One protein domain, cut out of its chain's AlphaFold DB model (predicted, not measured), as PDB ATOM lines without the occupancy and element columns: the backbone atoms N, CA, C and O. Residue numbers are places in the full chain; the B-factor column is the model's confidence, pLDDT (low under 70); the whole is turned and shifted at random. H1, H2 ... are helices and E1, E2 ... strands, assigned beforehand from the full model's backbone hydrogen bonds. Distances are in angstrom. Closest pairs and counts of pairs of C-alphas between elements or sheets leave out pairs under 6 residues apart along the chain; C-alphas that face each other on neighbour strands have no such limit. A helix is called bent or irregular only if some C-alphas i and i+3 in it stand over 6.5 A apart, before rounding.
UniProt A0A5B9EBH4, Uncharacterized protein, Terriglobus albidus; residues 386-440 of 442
ATOM      1  N   HIS A 386      58.306 130.373  78.592       83.88
ATOM      2  CA  HIS A 386      57.524 129.143  78.405       83.88
ATOM      3  C   HIS A 386      58.350 127.865  78.621       83.88
ATOM      4  O   HIS A 386      58.627 127.157  77.656       83.88
ATOM      5  N   PRO A 387      58.788 127.594  79.866       88.00
ATOM      6  CA  PRO A 387      59.511 126.368  80.162       88.00
ATOM      7  C   PRO A 387      58.614 125.158  79.890       88.00
ATOM      8  O   PRO A 387      57.626 124.947  80.590       88.00
ATOM      9  N   ALA A 388      58.969 124.369  78.882       89.25
ATOM     10  CA  ALA A 388      58.365 123.076  78.605       89.25
ATOM     11  C   ALA A 388      59.350 121.991  79.042       89.25
ATOM     12  O   ALA A 388      60.500 121.983  78.609       89.25
ATOM     13  N   ARG A 389      58.931 121.089  79.931       86.62
ATOM     14  CA  ARG A 389      59.750 119.917  80.260       86.62
ATOM     15  C   ARG A 389      59.534 118.862  79.185       86.62
ATOM     16  O   ARG A 389      58.390 118.520  78.894       86.62
ATOM     17  N   VAL A 390      60.625 118.366  78.619       86.00
ATOM     18  CA  VAL A 390      60.617 117.328  77.586       86.00
ATOM     19  C   VAL A 390      61.354 116.107  78.122       86.00
ATOM     20  O   VAL A 390      62.412 116.230  78.739       86.00
ATOM     21  N   GLY A 391      60.761 114.932  77.901       83.00
ATOM     22  CA  GLY A 391      61.287 113.641  78.341       83.00
ATOM     23  C   GLY A 391      60.804 113.194  79.725       83.00
ATOM     24  O   GLY A 391      60.325 113.982  80.538       83.00
ATOM     25  N   GLN A 392      60.940 111.891  79.987       75.94
ATOM     26  CA  GLN A 392      60.771 111.308  81.319       75.94
ATOM     27  C   GLN A 392      62.139 111.196  82.015       75.94
ATOM     28  O   GLN A 392      63.115 110.866  81.337       75.94
ATOM     29  N   PRO A 393      62.228 111.393  83.345       68.19
ATOM     30  CA  PRO A 393      63.489 111.281  84.088       68.19
ATOM     31  C   PRO A 393      64.190 109.926  83.899       68.19
ATOM     32  O   PRO A 393      65.413 109.859  83.819       68.19
ATOM     33  N   SER A 394      63.408 108.852  83.760       67.62
ATOM     34  CA  SER A 394      63.880 107.483  83.522       67.62
ATOM     35  C   SER A 394      64.507 107.272  82.140       67.62
ATOM     36  O   SER A 394      65.224 106.296  81.935       67.62
ATOM     37  N   ALA A 395      64.283 108.183  81.190       65.56
ATOM     38  CA  ALA A 395      64.811 108.093  79.833       65.56
ATOM     39  C   ALA A 395      66.145 108.847  79.643       65.56
ATOM     40  O   ALA A 395      66.636 108.959  78.521       65.56
ATOM     41  N   ALA A 396      66.762 109.335  80.726       60.16
ATOM     42  CA  ALA A 396      67.972 110.161  80.692       60.16
ATOM     43  C   ALA A 396      69.206 109.497  80.047       60.16
ATOM     44  O   ALA A 396      70.158 110.195  79.711       60.16
ATOM     45  N   PHE A 397      69.211 108.168  79.876       60.91
ATOM     46  CA  PHE A 397      70.345 107.444  79.295       60.91
ATOM     47  C   PHE A 397      70.347 107.419  77.759       60.91
ATOM     48  O   PHE A 397      71.394 107.176  77.170       60.91
ATOM     49  N   LEU A 398      69.205 107.668  77.100       60.06
ATOM     50  CA  LEU A 398      69.086 107.614  75.630       60.06
ATOM     51  C   LEU A 398      68.227 108.736  75.012       60.06
ATOM     52  O   LEU A 398      68.240 108.883  73.793       60.06
ATOM     53  N   ASN A 399      67.502 109.534  75.807       56.66
ATOM     54  CA  ASN A 399      66.560 110.546  75.310       56.66
ATOM     55  C   ASN A 399      66.875 111.980  75.758       56.66
ATOM     56  O   ASN A 399      67.541 112.223  76.764       56.66
ATOM     57  N   TRP A 400      66.285 112.931  75.019       71.75
ATOM     58  CA  TRP A 400      66.123 114.339  75.393       71.75
ATOM     59  C   TRP A 400      65.353 114.452  76.717       71.75
ATOM     60  O   TRP A 400      64.123 114.418  76.730       71.75
ATOM     61  N   TYR A 401      66.077 114.571  77.831       84.00
ATOM     62  CA  TYR A 401      65.509 114.903  79.136       84.00
ATOM     63  C   TYR A 401      66.010 116.276  79.591       84.00
ATOM     64  O   TYR A 401      67.194 116.463  79.888       84.00
ATOM     65  N   GLY A 402      65.109 117.252  79.634       88.38
ATOM     66  CA  GLY A 402      65.466 118.606  80.024       88.38
ATOM     67  C   GLY A 402      64.323 119.603  79.943       88.38
ATOM     68  O   GLY A 402      63.173 119.279  79.644       88.38
ATOM     69  N   THR A 403      64.670 120.855  80.203       89.81
ATOM     70  CA  THR A 403      63.766 121.994  80.097       89.81
ATOM     71  C   THR A 403      64.043 122.763  78.810       89.81
ATOM     72  O   THR A 403      65.149 123.256  78.590       89.81
ATOM     73  N   GLU A 404      63.023 122.941  77.984       92.69
ATOM     74  CA  GLU A 404      63.067 123.753  76.776       92.69
ATOM     75  C   GLU A 404      62.478 125.136  77.038       92.69
ATOM     76  O   GLU A 404      61.410 125.281  77.627       92.69
ATOM     77  N   LEU A 405      63.198 126.174  76.618       92.88
ATOM     78  CA  LEU A 405      62.776 127.567  76.725       92.88
ATOM     79  C   LEU A 405      62.564 128.145  75.327       92.88
ATOM     80  O   LEU A 405      63.501 128.203  74.530       92.88
ATOM     81  N   LEU A 406      61.365 128.642  75.045       93.44
ATOM     82  CA  LEU A 406      60.983 129.165  73.735       93.44
ATOM     83  C   LEU A 406      61.194 130.681  73.645       93.44
ATOM     84  O   LEU A 406      60.976 131.441  74.598       93.44
ATOM     85  N   CYS A 407      61.604 131.157  72.471       92.75
ATOM     86  CA  CYS A 407      61.564 132.579  72.164       92.75
ATOM     87  C   CYS A 407      60.130 132.996  71.817       92.75
ATOM     88  O   CYS A 407      59.577 132.515  70.838       92.75
ATOM     89  N   ALA A 408      59.579 133.986  72.526       89.81
ATOM     90  CA  ALA A 408      58.243 134.548  72.263       89.81
ATOM     91  C   ALA A 408      58.086 135.256  70.895       89.81
ATOM     92  O   ALA A 408      57.090 135.919  70.647       89.81
ATOM     93  N   GLN A 409      59.104 135.215  70.035       90.19
ATOM     94  CA  GLN A 409      59.070 135.736  68.664       90.19
ATOM     95  C   GLN A 409      59.285 134.614  67.635       90.19
ATOM     96  O   GLN A 409      59.572 134.898  66.481       90.19
ATOM     97  N   GLY A 410      59.278 133.346  68.062       92.19
ATOM     98  CA  GLY A 410      59.448 132.197  67.171       92.19
ATOM     99  C   GLY A 410      60.856 131.995  66.604       92.19
ATOM    100  O   GLY A 410      61.045 131.148  65.749       92.19
ATOM    101  N   HIS A 411      61.877 132.728  67.067       91.38
ATOM    102  CA  HIS A 411      63.238 132.600  66.513       91.38
ATOM    103  C   HIS A 411      63.921 131.247  66.786       91.38
ATOM    104  O   HIS A 411      64.918 130.922  66.142       91.38
ATOM    105  N   GLY A 412      63.483 130.516  67.809       92.62
ATOM    106  CA  GLY A 412      64.152 129.307  68.275       92.62
ATOM    107  C   GLY A 412      63.805 128.940  69.710       92.62
ATOM    108  O   GLY A 412      63.098 129.679  70.407       92.62
ATOM    109  N   MET A 413      64.358 127.817  70.145       93.62
ATOM    110  CA  MET A 413      64.252 127.304  71.503       93.62
ATOM    111  C   MET A 413      65.630 126.963  72.069       93.62
ATOM    112  O   MET A 413      66.560 126.636  71.330       93.62
ATOM    113  N   MET A 414      65.778 127.049  73.388       92.25
ATOM    114  CA  MET A 414      66.968 126.574  74.082       92.25
ATOM    115  C   MET A 414      66.631 125.372  74.941       92.25
ATOM    116  O   MET A 414      65.849 125.493  75.880       92.25
ATOM    117  N   HIS A 415      67.281 124.252  74.654       89.88
ATOM    118  CA  HIS A 415      67.207 123.054  75.473       89.88
ATOM    119  C   HIS A 415      68.261 123.127  76.576       89.88
ATOM    120  O   HIS A 415      69.443 123.348  76.301       89.88
ATOM    121  N   ILE A 416      67.826 122.983  77.825       89.06
ATOM    122  CA  ILE A 416      68.672 122.927  79.012       89.06
ATOM    123  C   ILE A 416      68.546 121.513  79.584       89.06
ATOM    124  O   ILE A 416      67.469 121.171  80.067       89.06
ATOM    125  N   PRO A 417      69.619 120.709  79.564       86.38
ATOM    126  CA  PRO A 417      69.586 119.369  80.131       86.38
ATOM    127  C   PRO A 417      69.373 119.457  81.647       86.38
ATOM    128  O   PRO A 417      70.040 120.240  82.333       86.38
ATOM    129  N   ASP A 418      68.435 118.668  82.171       81.44
ATOM    130  CA  ASP A 418      68.132 118.653  83.611       81.44
ATOM    131  C   ASP A 418      69.236 117.926  84.399       81.44
ATOM    132  O   ASP A 418      69.550 118.300  85.531       81.44
ATOM    133  N   MET A 419      69.877 116.931  83.778       79.19
ATOM    134  CA  MET A 419      71.049 116.240  84.310       79.19
ATOM    135  C   MET A 419      72.255 116.474  83.397       79.19
ATOM    136  O   MET A 419      72.191 116.124  82.219       79.19
ATOM    137  N   PRO A 420      73.371 117.025  83.909       66.75
ATOM    138  CA  PRO A 420      74.595 117.160  83.137       66.75
ATOM    139  C   PRO A 420      75.262 115.787  83.011       66.75
ATOM    140  O   PRO A 420      76.168 115.446  83.770       66.75
ATOM    141  N   THR A 421      74.794 114.969  82.074       68.75
ATOM    142  CA  THR A 421      75.522 113.771  81.656       68.75
ATOM    143  C   THR A 421      76.706 114.194  80.782       68.75
ATOM    144  O   THR A 421      76.696 115.265  80.174       68.75
ATOM    145  N   THR A 422      77.760 113.375  80.716       57.12
ATOM    146  CA  THR A 422      79.019 113.689  80.003       57.12
ATOM    147  C   THR A 422      78.855 113.993  78.507       57.12
ATOM    148  O   THR A 422      79.773 114.527  77.897       57.12
ATOM    149  N   TRP A 423      77.698 113.671  77.926       61.00
ATOM    150  CA  TRP A 423      77.373 113.776  76.504       61.00
ATOM    151  C   TRP A 423      76.328 114.867  76.201       61.00
ATOM    152  O   TRP A 423      76.219 115.293  75.057       61.00
ATOM    153  N   PHE A 424      75.619 115.384  77.216       62.06
ATOM    154  CA  PHE A 424      74.658 116.488  77.094       62.06
ATOM    155  C   PHE A 424      74.734 117.423  78.307       62.06
ATOM    156  O   PHE A 424      73.743 117.667  78.985       62.06
ATOM    157  N   SER A 425      75.914 117.956  78.626       69.19
ATOM    158  CA  SER A 425      76.057 118.830  79.800       69.19
ATOM    159  C   SER A 425      75.674 120.289  79.549       69.19
ATOM    160  O   SER A 425      75.584 121.073  80.499       69.19
ATOM    161  N   GLU A 426      75.485 120.686  78.290       80.62
ATOM    162  CA  GLU A 426      75.422 122.097  77.926       80.62
ATOM    163  C   GLU A 426      74.106 122.538  77.282       80.62
ATOM    164  O   GLU A 426      73.511 121.803  76.494       80.62
ATOM    165  N   PRO A 427      73.643 123.768  77.586       86.00
ATOM    166  CA  PRO A 427      72.485 124.341  76.920       86.00
ATOM    167  C   PRO A 427      72.716 124.493  75.414       86.00
ATOM    168  O   PRO A 427      73.671 125.154  74.998       86.00
ATOM    169  N   ARG A 428      71.802 123.963  74.600       87.00
ATOM    170  CA  ARG A 428      71.878 124.040  73.136       87.00
ATOM    171  C   ARG A 428      70.751 124.902  72.580       87.00
ATOM    172  O   ARG A 428      69.580 124.704  72.898       87.00
ATOM    173  N   TRP A 429      71.114 125.856  71.724       89.69
ATOM    174  CA  TRP A 429      70.155 126.644  70.954       89.69
ATOM    175  C   TRP A 429      69.764 125.914  69.669       89.69
ATOM    176  O   TRP A 429      70.634 125.505  68.901       89.69
ATOM    177  N   MET A 430      68.464 125.818  69.408       90.62
ATOM    178  CA  MET A 430      67.896 125.228  68.201       90.62
ATOM    179  C   MET A 430      67.020 126.273  67.497       90.62
ATOM    180  O   MET A 430      66.057 126.756  68.098       90.62
ATOM    181  N   PRO A 431      67.355 126.690  66.261       91.06
ATOM    182  CA  PRO A 431      66.472 127.558  65.492       91.06
ATOM    183  C   PRO A 431      65.183 126.798  65.162       91.06
ATOM    184  O   PRO A 431      65.239 125.628  64.793       91.06
ATOM    185  N   LEU A 432      64.039 127.465  65.303       91.75
ATOM    186  CA  LEU A 432      62.770 126.913  64.839       91.75
ATOM    187  C   LEU A 432      62.725 127.042  63.316       91.75
ATOM    188  O   LEU A 432      63.159 128.057  62.760       91.75
ATOM    189  N   ASP A 433      62.236 126.005  62.645       89.75
ATOM    190  CA  ASP A 433      62.012 126.058  61.206       89.75
ATOM    191  C   ASP A 433      60.815 126.972  60.865       89.75
ATOM    192  O   ASP A 433      60.038 127.390  61.730       89.75
ATOM    193  N   SER A 434      60.659 127.305  59.583       87.31
ATOM    194  CA  SER A 434      59.602 128.207  59.120       87.31
ATOM    195  C   SER A 434      58.183 127.661  59.310       87.31
ATOM    196  O   SER A 434      57.243 128.453  59.293       87.31
ATOM    197  N   SER A 435      57.998 126.350  59.501       92.25
ATOM    198  CA  SER A 435      56.669 125.764  59.740       92.25
ATOM    199  C   SER A 435      56.088 126.196  61.091       92.25
ATOM    200  O   SER A 435      54.874 126.341  61.220       92.25
ATOM    201  N   TRP A 436      56.943 126.528  62.063       89.62
ATOM    202  CA  TRP A 436      56.524 127.039  63.372       89.62
ATOM    203  C   TRP A 436      56.073 128.499  63.349       89.62
ATOM    204  O   TRP A 436      55.451 128.950  64.309       89.62
ATOM    205  N   ALA A 437      56.356 129.255  62.281       87.12
ATOM    206  CA  ALA A 437      56.067 130.691  62.222       87.12
ATOM    207  C   ALA A 437      54.576 131.013  62.442       87.12
ATOM    208  O   ALA A 437      54.256 132.028  63.059       87.12
ATOM    209  N   VAL A 438      53.679 130.117  62.013       90.12
ATOM    210  CA  VAL A 438      52.218 130.246  62.169       90.12
ATOM    211  C   VAL A 438      51.795 130.325  63.643       90.12
ATOM    212  O   VAL A 438      50.819 130.990  63.974       90.12
ATOM    213  N   LEU A 439      52.544 129.694  64.552       87.31
ATOM    214  CA  LEU A 439      52.237 129.702  65.987       87.31
ATOM    215  C   LEU A 439      52.617 131.020  66.681       87.31
ATOM    216  O   LEU A 439      52.184 131.261  67.804       87.31
ATOM    217  N   PHE A 440      53.420 131.870  66.032       85.94
ATOM    218  CA  PHE A 440      53.927 133.125  66.601       85.94
ATOM    219  C   PHE A 440      53.441 134.374  65.851       85.94
ATOM    220  O   PHE A 440      53.874 135.477  66.180       85.94
TER     221      PHE A 440
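Overview. This is residues 386 to 440 of the 442 residues of an uncharacterized protein of Terriglobus albidus (UniProt A0A5B9EBH4). A narrow ribbon of four short strands, E1, E2, E3 and E4, side by side and strongly twisted, makes the middle of an elongated shape. At one end of the ribbon the links of residues 391 to 401 and 418 to 427 loop out; at the other end are the turn of residues 407 to 412 and the short helix H1, which is not on the sheet. The printed part has 55 residues with four named strands and then one named helix, in the order E1, E2, E3, E4, H1, and the sheet has the same order, E1 - E2 - E3 - E4, all antiparallel. The class is mixed, helices and strands, though under half of the residues are in named elements. The whole is only just loose, close to compact, with a radius of gyration of the C-alphas of 12.2 A and spans of 34 by 18 by 17 A.

Along the chain. The first strand, E1, is residues 386 to 390, 12.2 A from first to last C-alpha, and it begins at C-alpha 386 at (57.524, 129.143, 78.405). After the link of residues 391 to 401 comes E2, residues 402 to 406, 13.1 A long. E3 is residues 413 to 417, 12.9 A long, with C-alpha 417 at (69.586, 119.369, 80.131). E4, residues 428 to 430, has three residues and measures 6.5 A. H1 is residues 434 to 440, 10.6 A from first to last C-alpha, and ends at C-alpha 440 at (53.927, 133.125, 66.601).

Arrangement. The four strands form a meander, each strand the antiparallel neighbour of the one before, with E1 and E4 as edge strands and E2 and E3 as inner strands. E1 and E2 are a hairpin, with 147 degrees between their directions. The C-alphas of Arg 389 and Thr 403 face each other at 4.5 A, and N 404 and O 388 are within hydrogen-bond range at 2.8 A. E2 and E3 are a hairpin at 163 degrees. Here the C-alphas of Gly 402 and Pro 417 face each other at 4.2 A, and N 403 and O 416 are 2.8 A apart, as are N 414 and O 405. E3 and E4 are a hairpin at 152 degrees. The C-alphas of Met 414 and Trp 429 face each other at 4.5 A, and N 430 and O 413 are within hydrogen-bond range at 2.8 A. From edge to edge of the sheet the strands' lines turn by 74 degrees, and its C-alphas lie up to 4.7 A off their best plane. E1 and E4 are apart. H1 is not on the sheet, with 0 pairs of C-alphas within 10 A, and it is apart from E1, E2 and E3. H1 is irregular, but only just: C-alphas 435 and 438 are 6.8 A apart. In its backbone 0 of 3 O i to N i+4 pairs are within hydrogen-bond range, and 3 of 4 O i to N i+3 pairs are.

Size, cuts and confidence. The two C-alphas farthest apart are those of Thr 422, in the link between E3 and E4, and Val 438, in H1, at 36.2 A. The C-alphas of His 386 and Phe 440, the first and last printed, are 13.0 A apart. The printed part has no cut. The link from E1 to E2, 11 residues, is long; those from E2 to E3, 6 residues, and from E3 to E4, 10 residues, are short; that from E4 to H1, 3 residues, is tight. The mean pLDDT of the printed part is 82.1, and the model's confidence is under 70 at residues 393 to 399 and 420 to 425.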